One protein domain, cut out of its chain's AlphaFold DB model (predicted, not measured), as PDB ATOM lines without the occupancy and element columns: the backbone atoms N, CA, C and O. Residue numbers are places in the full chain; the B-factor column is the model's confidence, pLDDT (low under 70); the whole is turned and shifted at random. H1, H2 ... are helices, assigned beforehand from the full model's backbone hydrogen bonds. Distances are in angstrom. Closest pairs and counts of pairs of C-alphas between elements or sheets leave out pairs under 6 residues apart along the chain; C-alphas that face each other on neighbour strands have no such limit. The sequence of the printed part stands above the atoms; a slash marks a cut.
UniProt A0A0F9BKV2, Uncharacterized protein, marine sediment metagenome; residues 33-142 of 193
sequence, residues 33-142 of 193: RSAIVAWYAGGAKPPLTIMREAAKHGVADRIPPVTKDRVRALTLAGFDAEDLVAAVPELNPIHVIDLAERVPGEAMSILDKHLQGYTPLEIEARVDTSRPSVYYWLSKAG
ATOM      1  N   ARG A  33     111.706  91.167 130.505       84.62
ATOM      2  CA  ARG A  33     110.790  90.019 130.577       84.62
ATOM      3  C   ARG A  33     111.010  89.026 129.443       84.62
ATOM      4  O   ARG A  33     111.330  87.875 129.711       84.62
ATOM      5  N   SER A  34     110.932  89.480 128.193       85.94
ATOM      6  CA  SER A  34     111.095  88.610 127.018       85.94
ATOM      7  C   SER A  34     112.462  87.916 126.978       85.94
ATOM      8  O   SER A  34     112.553  86.730 126.671       85.94
ATOM      9  N   ALA A  35     113.526  88.623 127.368       88.31
ATOM     10  CA  ALA A  35     114.864  88.051 127.468       88.31
ATOM     11  C   ALA A  35     114.961  86.987 128.574       88.31
ATOM     12  O   ALA A  35     115.640  85.976 128.400       88.31
ATOM     13  N   ILE A  36     114.278  87.199 129.701       88.81
ATOM     14  CA  ILE A  36     114.217  86.240 130.805       88.81
ATOM     15  C   ILE A  36     113.394  85.000 130.421       88.81
ATOM     16  O   ILE A  36     113.848  83.890 130.685       88.81
ATOM     17  N   VAL A  37     112.244  85.159 129.752       86.69
ATOM     18  CA  VAL A  37     111.450  84.030 129.227       86.69
ATOM     19  C   VAL A  37     112.291  83.197 128.262       86.69
ATOM     20  O   VAL A  37     112.431  81.991 128.454       86.69
ATOM     21  N   ALA A  38     112.922  83.841 127.274       86.81
ATOM     22  CA  ALA A  38     113.769  83.161 126.297       86.81
ATOM     23  C   ALA A  38     114.933  82.411 126.960       86.81
ATOM     24  O   ALA A  38     115.268  81.300 126.553       86.81
ATOM     25  N   TRP A  39     115.535  82.990 128.001       88.44
ATOM     26  CA  TRP A  39     116.587  82.328 128.766       88.44
ATOM     27  C   TRP A  39     116.085  81.085 129.500       88.44
ATOM     28  O   TRP A  39     116.718  80.032 129.418       88.44
ATOM     29  N   TYR A  40     114.945  81.174 130.190       84.69
ATOM     30  CA  TYR A  40     114.382  80.023 130.893       84.69
ATOM     31  C   TYR A  40     113.887  78.923 129.949       84.69
ATOM     32  O   TYR A  40     113.980  77.753 130.307       84.69
ATOM     33  N   ALA A  41     113.472  79.273 128.731       83.62
ATOM     34  CA  ALA A  41     113.121  78.329 127.669       83.62
ATOM     35  C   ALA A  41     114.337  77.603 127.042       83.62
ATOM     36  O   ALA A  41     114.203  76.932 126.022       83.62
ATOM     37  N   GLY A  42     115.537  77.741 127.620       84.25
ATOM     38  CA  GLY A  42     116.770  77.111 127.135       84.25
ATOM     39  C   GLY A  42     117.628  78.003 126.233       84.25
ATOM     40  O   GLY A  42     118.612  77.529 125.663       84.25
ATOM     41  N   GLY A  43     117.284  79.285 126.095       87.12
ATOM     42  CA  GLY A  43     118.076  80.266 125.360       87.12
ATOM     43  C   GLY A  43     119.358  80.700 126.080       87.12
ATOM     44  O   GLY A  43     119.675  80.280 127.195       87.12
ATOM     45  N   ALA A  44     120.119  81.587 125.437       89.19
ATOM     46  CA  ALA A  44     121.334  82.152 126.019       89.19
ATOM     47  C   ALA A  44     121.027  83.060 127.224       89.19
ATOM     48  O   ALA A  44     120.020  83.770 127.246       89.19
ATOM     49  N   LYS A  45     121.934  83.080 128.211       89.19
ATOM     50  CA  LYS A  45     121.821  83.969 129.376       89.19
ATOM     51  C   LYS A  45     121.778  85.444 128.930       89.19
ATOM     52  O   LYS A  45     122.656  85.847 128.161       89.19
ATOM     53  N   PRO A  46     120.831  86.269 129.426       89.31
ATOM     54  CA  PRO A  46     120.743  87.670 129.050       89.31
ATOM     55  C   PRO A  46     121.969  88.468 129.512       89.31
ATOM     56  O   PRO A  46     122.619  88.105 130.499       89.31
ATOM     57  N   PRO A  47     122.265  89.606 128.857       90.88
ATOM     58  CA  PRO A  47     123.282  90.541 129.319       90.88
ATOM     59  C   PRO A  47     123.073  90.968 130.778       90.88
ATOM     60  O   PRO A  47     121.946  91.086 131.260       90.88
ATOM     61  N   LEU A  48     124.168  91.297 131.471       88.31
ATOM     62  CA  LEU A  48     124.135  91.683 132.889       88.31
ATOM     63  C   LEU A  48     123.220  92.888 133.171       88.31
ATOM     64  O   LEU A  48     122.659  92.995 134.257       88.31
ATOM     65  N   THR A  49     123.053  93.795 132.208       90.06
ATOM     66  CA  THR A  49     122.125  94.932 132.306       90.06
ATOM     67  C   THR A  49     120.673  94.473 132.423       90.06
ATOM     68  O   THR A  49     119.965  94.948 133.305       90.06
ATOM     69  N   ILE A  50     120.262  93.500 131.605       89.88
ATOM     70  CA  ILE A  50     118.935  92.879 131.669       89.88
ATOM     71  C   ILE A  50     118.765  92.119 132.986       89.88
ATOM     72  O   ILE A  50     117.748  92.272 133.653       89.88
ATOM     73  N   MET A  51     119.784  91.363 133.400       89.50
ATOM     74  CA  MET A  51     119.756  90.621 134.666       89.50
ATOM     75  C   MET A  51     119.602  91.539 135.883       89.50
ATOM     76  O   MET A  51     118.841  91.235 136.797       89.50
ATOM     77  N   ARG A  52     120.294  92.685 135.899       88.94
ATOM     78  CA  ARG A  52     120.158  93.688 136.967       88.94
ATOM     79  C   ARG A  52     118.769  94.308 136.994       88.94
ATOM     80  O   ARG A  52     118.268  94.572 138.080       88.94
ATOM     81  N   GLU A  53     118.172  94.544 135.831       88.19
ATOM     82  CA  GLU A  53     116.807  95.061 135.750       88.19
ATOM     83  C   GLU A  53     115.801  94.030 136.262       88.19
ATOM     84  O   GLU A  53     115.027  94.330 137.164       88.19
ATOM     85  N   ALA A  54     115.890  92.783 135.796       87.19
ATOM     86  CA  ALA A  54     115.043  91.686 136.257       87.19
ATOM     87  C   ALA A  54     115.164  91.457 137.780       87.19
ATOM     88  O   ALA A  54     114.163  91.243 138.466       87.19
ATOM     89  N   ALA A  55     116.372  91.601 138.338       86.06
ATOM     90  CA  ALA A  55     116.614  91.487 139.775       86.06
ATOM     91  C   ALA A  55     115.901  92.564 140.607       86.06
ATOM     92  O   ALA A  55     115.503  92.283 141.737       86.06
ATOM     93  N   LYS A  56     115.683  93.772 140.065       84.12
ATOM     94  CA  LYS A  56     114.865  94.796 140.739       84.12
ATOM     95  C   LYS A  56     113.416  94.347 140.897       84.12
ATOM     96  O   LYS A  56     112.764  94.785 141.831       84.12
ATOM     97  N   HIS A  57     112.941  93.460 140.025       82.69
ATOM     98  CA  HIS A  57     111.589  92.906 140.043       82.69
ATOM     99  C   HIS A  57     111.498  91.543 140.751       82.69
ATOM    100  O   HIS A  57     110.480  90.871 140.643       82.69
ATOM    101  N   GLY A  58     112.543  91.115 141.467       77.06
ATOM    102  CA  GLY A  58     112.542  89.836 142.189       77.06
ATOM    103  C   GLY A  58     112.890  88.613 141.331       77.06
ATOM    104  O   GLY A  58     112.804  87.475 141.788       77.06
ATOM    105  N   VAL A  59     113.350  88.805 140.092       83.56
ATOM    106  CA  VAL A  59     113.906  87.695 139.309       83.56
ATOM    107  C   VAL A  59     115.368  87.510 139.704       83.56
ATOM    108  O   VAL A  59     116.257  88.238 139.262       83.56
ATOM    109  N   ALA A  60     115.627  86.554 140.597       70.31
ATOM    110  CA  ALA A  60     116.977  86.280 141.072       70.31
ATOM    111  C   ALA A  60     117.896  85.761 139.945       70.31
ATOM    112  O   ALA A  60     117.494  84.970 139.096       70.31
ATOM    113  N   ASP A  61     119.181  86.130 140.005       66.69
ATOM    114  CA  ASP A  61     120.229  85.678 139.066       66.69
ATOM    115  C   ASP A  61     120.475  84.153 139.139       66.69
ATOM    116  O   ASP A  61     121.065  83.544 138.245       66.69
ATOM    117  N   ARG A  62     119.998  83.518 140.218       64.69
ATOM    118  CA  ARG A  62     119.960  82.064 140.364       64.69
ATOM    119  C   ARG A  62     118.611  81.547 139.902       64.69
ATOM    120  O   ARG A  62     117.614  81.723 140.593       64.69
ATOM    121  N   ILE A  63     118.637  80.844 138.776       59.31
ATOM    122  CA  ILE A  63     117.555  79.980 138.315       59.31
ATOM    123  C   ILE A  63     117.229  79.000 139.455       59.31
ATOM    124  O   ILE A  63     118.065  78.138 139.748       59.31
ATOM    125  N   PRO A  64     116.060  79.085 140.120       63.41
ATOM    126  CA  PRO A  64     115.614  77.950 140.905       63.41
ATOM    127  C   PRO A  64     115.493  76.770 139.929       63.41
ATOM    128  O   PRO A  64     115.034  76.984 138.796       63.41
ATOM    129  N   PRO A  65     115.895  75.542 140.304       69.56
ATOM    130  CA  PRO A  65     115.610  74.362 139.488       69.56
ATOM    131  C   PRO A  65     114.125  74.347 139.108       69.56
ATOM    132  O   PRO A  65     113.319  74.988 139.789       69.56
ATOM    133  N   VAL A  66     113.765  73.676 138.013       67.31
ATOM    134  CA  VAL A  66     112.374  73.580 137.537       67.31
ATOM    135  C   VAL A  66     111.498  73.099 138.695       67.31
ATOM    136  O   VAL A  66     111.527  71.935 139.084       67.31
ATOM    137  N   THR A  67     110.790  74.028 139.328       78.56
ATOM    138  CA  THR A  67     110.113  73.800 140.603       78.56
ATOM    139  C   THR A  67     108.924  74.733 140.721       78.56
ATOM    140  O   THR A  67     108.861  75.789 140.091       78.56
ATOM    141  N   LYS A  68     108.009  74.375 141.623       85.31
ATOM    142  CA  LYS A  68     106.885  75.220 142.045       85.31
ATOM    143  C   LYS A  68     107.335  76.609 142.516       85.31
ATOM    144  O   LYS A  68     106.598  77.579 142.371       85.31
ATOM    145  N   ASP A  69     108.547  76.710 143.061       82.88
ATOM    146  CA  ASP A  69     109.119  77.977 143.513       82.88
ATOM    147  C   ASP A  69     109.504  78.900 142.344       82.88
ATOM    148  O   ASP A  69     109.382  80.113 142.489       82.88
ATOM    149  N   ARG A  70     109.877  78.356 141.173       85.00
ATOM    150  CA  ARG A  70     110.129  79.165 139.968       85.00
ATOM    151  C   ARG A  70     108.851  79.838 139.471       85.00
ATOM    152  O   ARG A  70     108.869  81.043 139.251       85.00
ATOM    153  N   VAL A  71     107.755  79.081 139.349       88.50
ATOM    154  CA  VAL A  71     106.453  79.628 138.922       88.50
ATOM    155  C   VAL A  71     106.041  80.764 139.852       88.50
ATOM    156  O   VAL A  71     105.813  81.873 139.390       88.50
ATOM    157  N   ARG A  72     106.077  80.534 141.171       86.81
ATOM    158  CA  ARG A  72     105.749  81.564 142.169       86.81
ATOM    159  C   ARG A  72     106.618  82.813 142.043       86.81
ATOM    160  O   ARG A  72     106.082  83.911 142.087       86.81
ATOM    161  N   ALA A  73     107.934  82.665 141.896       83.62
ATOM    162  CA  ALA A  73     108.834  83.808 141.763       83.62
ATOM    163  C   ALA A  73     108.529  84.641 140.505       83.62
ATOM    164  O   ALA A  73     108.520  85.867 140.571       83.62
ATOM    165  N   LEU A  74     108.225  83.988 139.379       86.62
ATOM    166  CA  LEU A  74     107.855  84.665 138.136       86.62
ATOM    167  C   LEU A  74     106.471  85.325 138.220       86.62
ATOM    168  O   LEU A  74     106.319  86.463 137.782       86.62
ATOM    169  N   THR A  75     105.491  84.672 138.851       89.31
ATOM    170  CA  THR A  75     104.178  85.276 139.129       89.31
ATOM    171  C   THR A  75     104.343  86.543 139.968       89.31
ATOM    172  O   THR A  75     103.800  87.590 139.628       89.31
ATOM    173  N   LEU A  76     105.172  86.483 141.015       85.25
ATOM    174  CA  LEU A  76     105.502  87.629 141.867       85.25
ATOM    175  C   LEU A  76     106.240  88.747 141.104       85.25
ATOM    176  O   LEU A  76     106.049  89.923 141.404       85.25
ATOM    177  N   ALA A  77     107.019  88.409 140.074       82.31
ATOM    178  CA  ALA A  77     107.643  89.375 139.164       82.31
ATOM    179  C   ALA A  77     106.671  89.955 138.106       82.31
ATOM    180  O   ALA A  77     107.060  90.788 137.275       82.31
ATOM    181  N   GLY A  78     105.400  89.536 138.132       84.19
ATOM    182  CA  GLY A  78     104.330  90.030 137.269       84.19
ATOM    183  C   GLY A  78     104.331  89.444 135.857       84.19
ATOM    184  O   GLY A  78     103.898  90.139 134.936       84.19
ATOM    185  N   PHE A  79     104.862  88.230 135.682       87.62
ATOM    186  CA  PHE A  79     104.738  87.451 134.445       87.62
ATOM    187  C   PHE A  79     103.295  86.953 134.331       87.62
ATOM    188  O   PHE A  79     102.712  86.522 135.331       87.62
ATOM    189  N   ASP A  80     102.719  87.036 133.135       89.56
ATOM    190  CA  ASP A  80     101.377  86.517 132.874       89.56
ATOM    191  C   ASP A  80     101.388  84.997 132.633       89.56
ATOM    192  O   ASP A  80     102.430  84.341 132.667       89.56
ATOM    193  N   ALA A  81     100.207  84.406 132.442       88.62
ATOM    194  CA  ALA A  81     100.084  82.963 132.256       88.62
ATOM    195  C   ALA A  81     100.841  82.455 131.016       88.62
ATOM    196  O   ALA A  81     101.407  81.361 131.062       88.62
ATOM    197  N   GLU A  82     100.883  83.235 129.933       88.69
ATOM    198  CA  GLU A  82     101.567  82.852 128.693       88.69
ATOM    199  C   GLU A  82     103.086  82.862 128.897       88.69
ATOM    200  O   GLU A  82     103.763  81.868 128.619       88.69
ATOM    201  N   ASP A  83     103.603  83.942 129.486       88.88
ATOM    202  CA  ASP A  83     105.000  84.099 129.875       88.88
ATOM    203  C   ASP A  83     105.459  82.972 130.821       88.88
ATOM    204  O   ASP A  83     106.561  82.430 130.681       88.88
ATOM    205  N   LEU A  84     104.620  82.597 131.795       89.56
ATOM    206  CA  LEU A  84     104.919  81.546 132.769       89.56
ATOM    207  C   LEU A  84     105.022  80.163 132.124       89.56
ATOM    208  O   LEU A  84     105.937  79.406 132.451       89.56
ATOM    209  N   VAL A  85     104.103  79.831 131.214       90.62
ATOM    210  CA  VAL A  85     104.129  78.556 130.483       90.62
ATOM    211  C   VAL A  85     105.364  78.486 129.585       90.62
ATOM    212  O   VAL A  85     106.045  77.463 129.561       90.62
ATOM    213  N   ALA A  86     105.703  79.586 128.909       87.69
ATOM    214  CA  ALA A  86     106.896  79.663 128.072       87.69
ATOM    215  C   ALA A  86     108.202  79.558 128.883       87.69
ATOM    216  O   ALA A  86     109.166  78.942 128.429       87.69
ATOM    217  N   ALA A  87     108.242  80.128 130.090       86.19
ATOM    218  CA  ALA A  87     109.416  80.106 130.964       86.19
ATOM    219  C   ALA A  87     109.582  78.797 131.763       86.19
ATOM    220  O   ALA A  87     110.626  78.583 132.388       86.19
ATOM    221  N   VAL A  88     108.568  77.929 131.804       88.75
ATOM    222  CA  VAL A  88     108.628  76.644 132.522       88.75
ATOM    223  C   VAL A  88     108.039  75.516 131.664       88.75
ATOM    224  O   VAL A  88     107.057  74.884 132.066       88.75
ATOM    225  N   PRO A  89     108.623  75.246 130.478       88.50
ATOM    226  CA  PRO A  89     108.074  74.287 129.516       88.50
ATOM    227  C   PRO A  89     108.052  72.845 130.040       88.50
ATOM    228  O   PRO A  89     107.385  71.981 129.477       88.50
ATOM    229  N   GLU A  90     108.784  72.561 131.116       87.94
ATOM    230  CA  GLU A  90     108.856  71.238 131.724       87.94
ATOM    231  C   GLU A  90     107.655  70.924 132.635       87.94
ATOM    232  O   GLU A  90     107.484  69.776 133.053       87.94
ATOM    233  N   LEU A  91     106.826  71.919 132.977       87.94
ATOM    234  CA  LEU A  91     105.593  71.726 133.740       87.94
ATOM    235  C   LEU A  91     104.374  71.724 132.817       87.94
ATOM    236  O   LEU A  91     104.306  72.447 131.828       87.94
ATOM    237  N   ASN A  92     103.358  70.939 133.186       91.88
ATOM    238  CA  ASN A  92     102.068  70.990 132.504       91.88
ATOM    239  C   ASN A  92     101.472  72.413 132.628       91.88
ATOM    240  O   ASN A  92     101.378  72.903 133.758       91.88
ATOM    241  N   PRO A  93     101.014  73.049 131.529       92.88
ATOM    242  CA  PRO A  93     100.446  74.398 131.558       92.88
ATOM    243  C   PRO A  93      99.324  74.588 132.585       92.88
ATOM    244  O   PRO A  93      99.299  75.592 133.293       92.88
ATOM    245  N   ILE A  94      98.444  73.594 132.748       92.25
ATOM    246  CA  ILE A  94      97.363  73.633 133.745       92.25
ATOM    247  C   ILE A  94      97.946  73.724 135.160       92.25
ATOM    248  O   ILE A  94      97.440  74.459 136.004       92.25
ATOM    249  N   HIS A  95      99.044  73.011 135.420       91.25
ATOM    250  CA  HIS A  95      99.713  73.062 136.714       91.25
ATOM    251  C   HIS A  95     100.418  74.401 136.950       91.25
ATOM    252  O   HIS A  95     100.444  74.879 138.080       91.25
ATOM    253  N   VAL A  96     100.979  75.015 135.904       89.62
ATOM    254  CA  VAL A  96     101.583  76.354 135.987       89.62
ATOM    255  C   VAL A  96     100.529  77.391 136.377       89.62
ATOM    256  O   VAL A  96     100.765  78.167 137.301       89.62
ATOM    257  N   ILE A  97      99.355  77.349 135.742       89.88
ATOM    258  CA  ILE A  97      98.240  78.258 136.035       89.88
ATOM    259  C   ILE A  97      97.732  78.054 137.472       89.88
ATOM    260  O   ILE A  97      97.708  79.011 138.239       89.88
ATOM    261  N   ASP A  98      97.451  76.813 137.889       91.25
ATOM    262  CA  ASP A  98      97.023  76.500 139.269       91.25
ATOM    263  C   ASP A  98      98.050  76.967 140.318       91.25
ATOM    264  O   ASP A  98      97.699  77.468 141.386       91.25
ATOM    265  N   LEU A  99      99.350  76.844 140.036       88.88
ATOM    266  CA  LEU A  99     100.392  77.349 140.935       88.88
ATOM    267  C   LEU A  99     100.433  78.879 141.007       88.88
ATOM    268  O   LEU A  99     100.717  79.405 142.087       88.88
ATOM    269  N   ALA A 100     100.183  79.566 139.892       89.31
ATOM    270  CA  ALA A 100     100.138  81.022 139.825       89.31
ATOM    271  C   ALA A 100      98.908  81.578 140.559       89.31
ATOM    272  O   ALA A 100      99.043  82.501 141.357       89.31
ATOM    273  N   GLU A 101      97.737  80.963 140.384       90.38
ATOM    274  CA  GLU A 101      96.487  81.349 141.060       90.38
ATOM    275  C   GLU A 101      96.548  81.176 142.585       90.38
ATOM    276  O   GLU A 101      95.875  81.883 143.331       90.38
ATOM    277  N   ARG A 102      97.399  80.270 143.078       90.25
ATOM    278  CA  ARG A 102      97.648  80.093 144.520       90.25
ATOM    279  C   ARG A 102      98.517  81.186 145.137       90.25
ATOM    280  O   ARG A 102      98.753  81.140 146.348       90.25
ATOM    281  N   VAL A 103      99.057  82.113 144.347       88.50
ATOM    282  CA  VAL A 103      99.749  83.287 144.882       88.50
ATOM    283  C   VAL A 103      98.683  84.273 145.368       88.50
ATOM    284  O   VAL A 103      97.918  84.789 144.557       88.50
ATOM    285  N   PRO A 104      98.603  84.538 146.682       90.06
ATOM    286  CA  PRO A 104      97.572  85.407 147.222       90.06
ATOM    287  C   PRO A 104      97.783  86.848 146.744       90.06
ATOM    288  O   PRO A 104      98.924  87.298 146.589       90.06
ATOM    289  N   GLY A 105      96.695  87.592 146.534       88.56
ATOM    290  CA  GLY A 105      96.757  88.987 146.079       88.56
ATOM    291  C   GLY A 105      97.563  89.885 147.027       88.56
ATOM    292  O   GLY A 105      98.263  90.801 146.589       88.56
ATOM    293  N   GLU A 106      97.564  89.564 148.323       90.94
ATOM    294  CA  GLU A 106      98.381  90.222 149.341       90.94
ATOM    295  C   GLU A 106      99.881  90.093 149.047       90.94
ATOM    296  O   GLU A 106     100.633  91.027 149.316       90.94
ATOM    297  N   ALA A 107     100.335  88.984 148.452       91.25
ATOM    298  CA  ALA A 107     101.738  88.813 148.077       91.25
ATOM    299  C   ALA A 107     102.166  89.832 147.012       91.25
ATOM    300  O   ALA A 107     103.237  90.427 147.130       91.25
ATOM    301  N   MET A 108     101.305  90.102 146.028       88.56
ATOM    302  CA  MET A 108     101.562  91.134 145.017       88.56
ATOM    303  C   MET A 108     101.609  92.531 145.647       88.56
ATOM    304  O   MET A 108     102.512  93.312 145.351       88.56
ATOM    305  N   SER A 109     100.696  92.822 146.581       91.88
ATOM    306  CA  SER A 109     100.681  94.088 147.330       91.88
ATOM    307  C   SER A 109     101.939  94.275 148.195       91.88
ATOM    308  O   SER A 109     102.523  95.362 148.224       91.88
ATOM    309  N   ILE A 110     102.426  93.206 148.841       94.06
ATOM    310  CA  ILE A 110     103.694  93.204 149.589       94.06
ATOM    311  C   ILE A 110     104.859  93.613 148.682       94.06
ATOM    312  O   ILE A 110     105.670  94.458 149.071       94.06
ATOM    313  N   LEU A 111     104.951  93.028 147.485       91.44
ATOM    314  CA  LEU A 111     106.027  93.330 146.546       91.44
ATOM    315  C   LEU A 111     105.938  94.755 146.011       91.44
ATOM    316  O   LEU A 111     106.944  95.456 146.042       91.44
ATOM    317  N   ASP A 112     104.756  95.209 145.593       89.56
ATOM    318  CA  ASP A 112     104.544  96.586 145.131       89.56
ATOM    319  C   ASP A 112     105.022  97.607 146.179       89.56
ATOM    320  O   ASP A 112     105.800  98.518 145.888       89.56
ATOM    321  N   LYS A 113     104.640  97.404 147.444       92.12
ATOM    322  CA  LYS A 113     105.078  98.266 148.549       92.12
ATOM    323  C   LYS A 113     106.583  98.149 148.791       92.12
ATOM    324  O   LYS A 113     107.254  99.151 149.030       92.12
ATOM    325  N   HIS A 114     107.156  96.956 148.694       92.69
ATOM    326  CA  HIS A 114     108.603  96.813 148.798       92.69
ATOM    327  C   HIS A 114     109.334  97.585 147.693       92.69
ATOM    328  O   HIS A 114     110.255  98.334 148.004       92.69
ATOM    329  N   LEU A 115     108.887  97.495 146.438       87.25
ATOM    330  CA  LEU A 115     109.457  98.238 145.306       87.25
ATOM    331  C   LEU A 115     109.340  99.760 145.478       87.25
ATOM    332  O   LEU A 115     110.211 100.498 145.027       87.25
ATOM    333  N   GLN A 116     108.319 100.230 146.201       87.44
ATOM    334  CA  GLN A 116     108.146 101.635 146.596       87.44
ATOM    335  C   GLN A 116     109.071 102.081 147.744       87.44
ATOM    336  O   GLN A 116     109.016 103.236 148.164       87.44
ATOM    337  N   GLY A 117     109.924 101.199 148.273       88.12
ATOM    338  CA  GLY A 117     110.876 101.536 149.333       88.12
ATOM    339  C   GLY A 117     110.406 101.197 150.748       88.12
ATOM    340  O   GLY A 117     111.168 101.394 151.693       88.12
ATOM    341  N   TYR A 118     109.203 100.643 150.930       90.50
ATOM    342  CA  TYR A 118     108.691 100.349 152.269       90.50
ATOM    343  C   TYR A 118     109.461  99.212 152.955       90.50
ATOM    344  O   TYR A 118     109.915  98.243 152.333       90.50
ATOM    345  N   THR A 119     109.599  99.331 154.275       94.38
ATOM    346  CA  THR A 119     110.185  98.298 155.139       94.38
ATOM    347  C   THR A 119     109.148  97.238 155.523       94.38
ATOM    348  O   THR A 119     107.954  97.521 155.499       94.38
ATOM    349  N   PRO A 120     109.543  96.023 155.947       95.31
ATOM    350  CA  PRO A 120     108.578  94.983 156.315       95.31
ATOM    351  C   PRO A 120     107.560  95.393 157.379       95.31
ATOM    352  O   PRO A 120     106.411  94.981 157.306       95.31
ATOM    353  N   LEU A 121     107.977  96.219 158.343       93.38
ATOM    354  CA  LEU A 121     107.095  96.753 159.384       93.38
ATOM    355  C   LEU A 121     106.044  97.710 158.798       93.38
ATOM    356  O   LEU A 121     104.883  97.701 159.184       93.38
ATOM    357  N   GLU A 122     106.459  98.536 157.841       93.00
ATOM    358  CA  GLU A 122     105.589  99.473 157.132       93.00
ATOM    359  C   GLU A 122     104.649  98.781 156.139       93.00
ATOM    360  O   GLU A 122     103.571  99.308 155.866       93.00
ATOM    361  N   ILE A 123     105.060  97.638 155.586       95.25
ATOM    362  CA  ILE A 123     104.231  96.795 154.718       95.25
ATOM    363  C   ILE A 123     103.169  96.076 155.553       95.25
ATOM    364  O   ILE A 123     101.996  96.138 155.202       95.25
ATOM    365  N   GLU A 124     103.557  95.456 156.671       95.62
ATOM    366  CA  GLU A 124     102.638  94.808 157.622       95.62
ATOM    367  C   GLU A 124     101.492  95.747 158.022       95.62
ATOM    368  O   GLU A 124     100.326  95.386 157.902       95.62
ATOM    369  N   ALA A 125     101.814  96.995 158.374       93.50
ATOM    370  CA  ALA A 125     100.818  97.995 158.756       93.50
ATOM    371  C   ALA A 125      99.862  98.424 157.622       93.50
ATOM    372  O   ALA A 125      98.866  99.090 157.893       93.50
ATOM    373  N   ARG A 126     100.171  98.111 156.354       93.88
ATOM    374  CA  ARG A 126      99.400  98.551 155.176       93.88
ATOM    375  C   ARG A 126      98.659  97.434 154.452       93.88
ATOM    376  O   ARG A 126      97.670  97.723 153.792       93.88
ATOM    377  N   VAL A 127      99.169  96.207 154.510       91.44
ATOM    378  CA  VAL A 127      98.687  95.079 153.692       91.44
ATOM    379  C   VAL A 127      97.835  94.100 154.515       91.44
ATOM    380  O   VAL A 127      97.520  93.022 154.036       91.44
ATOM    381  N   ASP A 128      97.459  94.469 155.746       90.31
ATOM    382  CA  ASP A 128      96.688  93.631 156.682       90.31
ATOM    383  C   ASP A 128      97.216  92.187 156.749       90.31
ATOM    384  O   ASP A 128      96.516  91.193 156.566       90.31
ATOM    385  N   THR A 129      98.532  92.067 156.920       93.81
ATOM    386  CA  THR A 129      99.226  90.784 156.889       93.81
ATOM    387  C   THR A 129     100.308  90.749 157.950       93.81
ATOM    388  O   THR A 129     100.885  91.774 158.308       93.81
ATOM    389  N   SER A 130     100.623  89.556 158.449       95.88
ATOM    390  CA  SER A 130     101.632  89.409 159.496       95.88
ATOM    391  C   SER A 130     103.040  89.717 158.977       95.88
ATOM    392  O   SER A 130     103.396  89.360 157.847       95.88
ATOM    393  N   ARG A 131     103.909  90.284 159.826       94.38
ATOM    394  CA  ARG A 131     105.331  90.461 159.489       94.38
ATOM    395  C   ARG A 131     106.007  89.189 158.960       94.38
ATOM    396  O   ARG A 131     106.724  89.292 157.964       94.38
ATOM    397  N   PRO A 132     105.831  87.996 159.572       96.56
ATOM    398  CA  PRO A 132     106.384  86.754 159.030       96.56
ATOM    399  C   PRO A 132     105.945  86.467 157.590       96.56
ATOM    400  O   PRO A 132     106.784  86.077 156.778       96.56
ATOM    401  N   SER A 133     104.681  86.734 157.247       94.38
ATOM    402  CA  SER A 133     104.172  86.606 155.874       94.38
ATOM    403  C   SER A 133     104.894  87.549 154.911       94.38
ATOM    404  O   SER A 133     105.295  87.122 153.829       94.38
ATOM    405  N   VAL A 134     105.144  88.801 155.317       95.94
ATOM    406  CA  VAL A 134     105.924  89.763 154.516       95.94
ATOM    407  C   VAL A 134     107.315  89.213 154.202       95.94
ATOM    408  O   VAL A 134     107.726  89.175 153.044       95.94
ATOM    409  N   TYR A 135     108.038  88.734 155.218       94.81
ATOM    410  CA  TYR A 135     109.369  88.150 155.023       94.81
ATOM    411  C   TYR A 135     109.337  86.899 154.140       94.81
ATOM    412  O   TYR A 135     110.232  86.716 153.312       94.81
ATOM    413  N   TYR A 136     108.319  86.053 154.301       93.50
ATOM    414  CA  TYR A 136     108.140  84.855 153.490       93.50
ATOM    415  C   TYR A 136     108.000  85.200 152.002       93.50
ATOM    416  O   TYR A 136     108.741  84.656 151.181       93.50
ATOM    417  N   TRP A 137     107.119  86.142 151.653       92.62
ATOM    418  CA  TRP A 137     106.878  86.517 150.258       92.62
ATOM    419  C   TRP A 137     108.059  87.248 149.622       92.62
ATOM    420  O   TRP A 137     108.428  86.923 148.495       92.62
ATOM    421  N   LEU A 138     108.733  88.140 150.357       91.19
ATOM    422  CA  LEU A 138     109.966  88.773 149.875       91.19
ATOM    423  C   LEU A 138     111.065  87.740 149.603       91.19
ATOM    424  O   LEU A 138     111.714  87.790 148.563       91.19
ATOM    425  N   SER A 139     111.233  86.758 150.493       88.38
ATOM    426  CA  SER A 139     112.198  85.670 150.308       88.38
ATOM    427  C   SER A 139     111.863  84.799 149.093       88.38
ATOM    428  O   SER A 139     112.749  84.476 148.301       88.38
ATOM    429  N   LYS A 140     110.580  84.462 148.894       85.62
ATOM    430  CA  LYS A 140     110.117  83.704 147.720       85.62
ATOM    431  C   LYS A 140     110.291  84.469 146.409       85.62
ATOM    432  O   LYS A 140     110.555  83.839 145.391       85.62
ATOM    433  N   ALA A 141     110.238  85.795 146.457       81.81
ATOM    434  CA  ALA A 141     110.595  86.676 145.352       81.81
ATOM    435  C   ALA A 141     112.105  86.968 145.255       81.81
ATOM    436  O   ALA A 141     112.511  87.835 144.496       81.81
ATOM    437  N   GLY A 142     112.966  86.336 146.060       83.44
ATOM    438  CA  GLY A 142     114.410  86.606 146.042       83.44
ATOM    439  C   GLY A 142     114.806  88.038 146.439       83.44
ATOM    440  O   GLY A 142     115.945  88.448 146.201       83.44
TER     441      GLY A 142
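Overview. This is residues 33 to 142 of the 193 residues of an uncharacterized protein of marine sediment metagenome (UniProt A0A0F9BKV2). Two clusters of short helices, crossed within each, lie one beyond the other along the longest axis: H3, H4 and H5 make one, with H1 packed on H4, and H6, H7 and H8 make the other. H3 lies nearest the middle and its end meets the second cluster, while H2 lies at the far side of H1. The printed part has 110 residues, with helices H1 to H8 in order along the chain and no named strand, and its class is all helix. It is compact, with a radius of gyration of the C-alphas of 14.0 A and spans of 41 by 33 by 19 A.

Along the chain. H1, residues 33 to 40, begins with C-alpha 33 at (110.790, 90.019, 130.577) and is 10.6 A long. H2 holds residues 48 to 56 and is 12.5 A long. H3, residues 68 to 76, is 12.5 A long and begins with C-alpha 68 at (106.885, 75.220, 142.045). H4 holds residues 81 to 87, 9.8 A, and H5 residues 93 to 101, 12.4 A. H6, residues 105 to 115, is the longest at 15.7 A. H7 holds residues 120 to 127, 10.2 A. H8, residues 131 to 140, is 14.4 A long and ends with C-alpha 140 at (110.117, 83.704, 147.720).

Arrangement. H3 is the hub, touching four helices. It touches H5 at Thr 75 and Ala 100, C-alphas 5.9 A apart, at a steep tilt of 58 degrees. It only just touches H4, H6 and H8, with 3 pairs of C-alphas within 8 A each; the closest are Val 71 and Leu 84 at 6.6 A, Leu 76 and Met 108 at 6.1 A, and Ala 73 and Lys 140 at 6.1 A. H4 touches H5, with the C-alphas of Val 85 and Pro 93 closest at 5.7 A. H4 also touches H1, where the C-alphas of Val 37 and Ala 87 are closest at 4.7 A. H1 and H2 only just touch, with 3 pairs of C-alphas within 8 A, closest at Arg 33 and Ala 54, 7.3 A. H6 touches H7 at a steep tilt of 46 degrees, opposite ways, with C-alphas 110 and 123 closest at 6.3 A. H8 is about perpendicular to both, at 80 degrees to H6 and 79 degrees to H7; its closest C-alphas are Trp 137 to Ala 107, 6.0 A, and Arg 131 to Glu 124, 5.4 A. H2 and H3 are apart, among others. Each O i to N i+4 pair is within hydrogen-bond range in H1 to H6 and H8, and 3 of 4 in H7.

Size, cuts and confidence. The C-alphas farthest apart, Ala 44 and Ala 125, are 41.8 A apart. The printed part has no cut. The link from H2 to H3, 11 residues, is long. Residues 61 to 66 have pLDDT under 70; the mean of the printed part is 87.6.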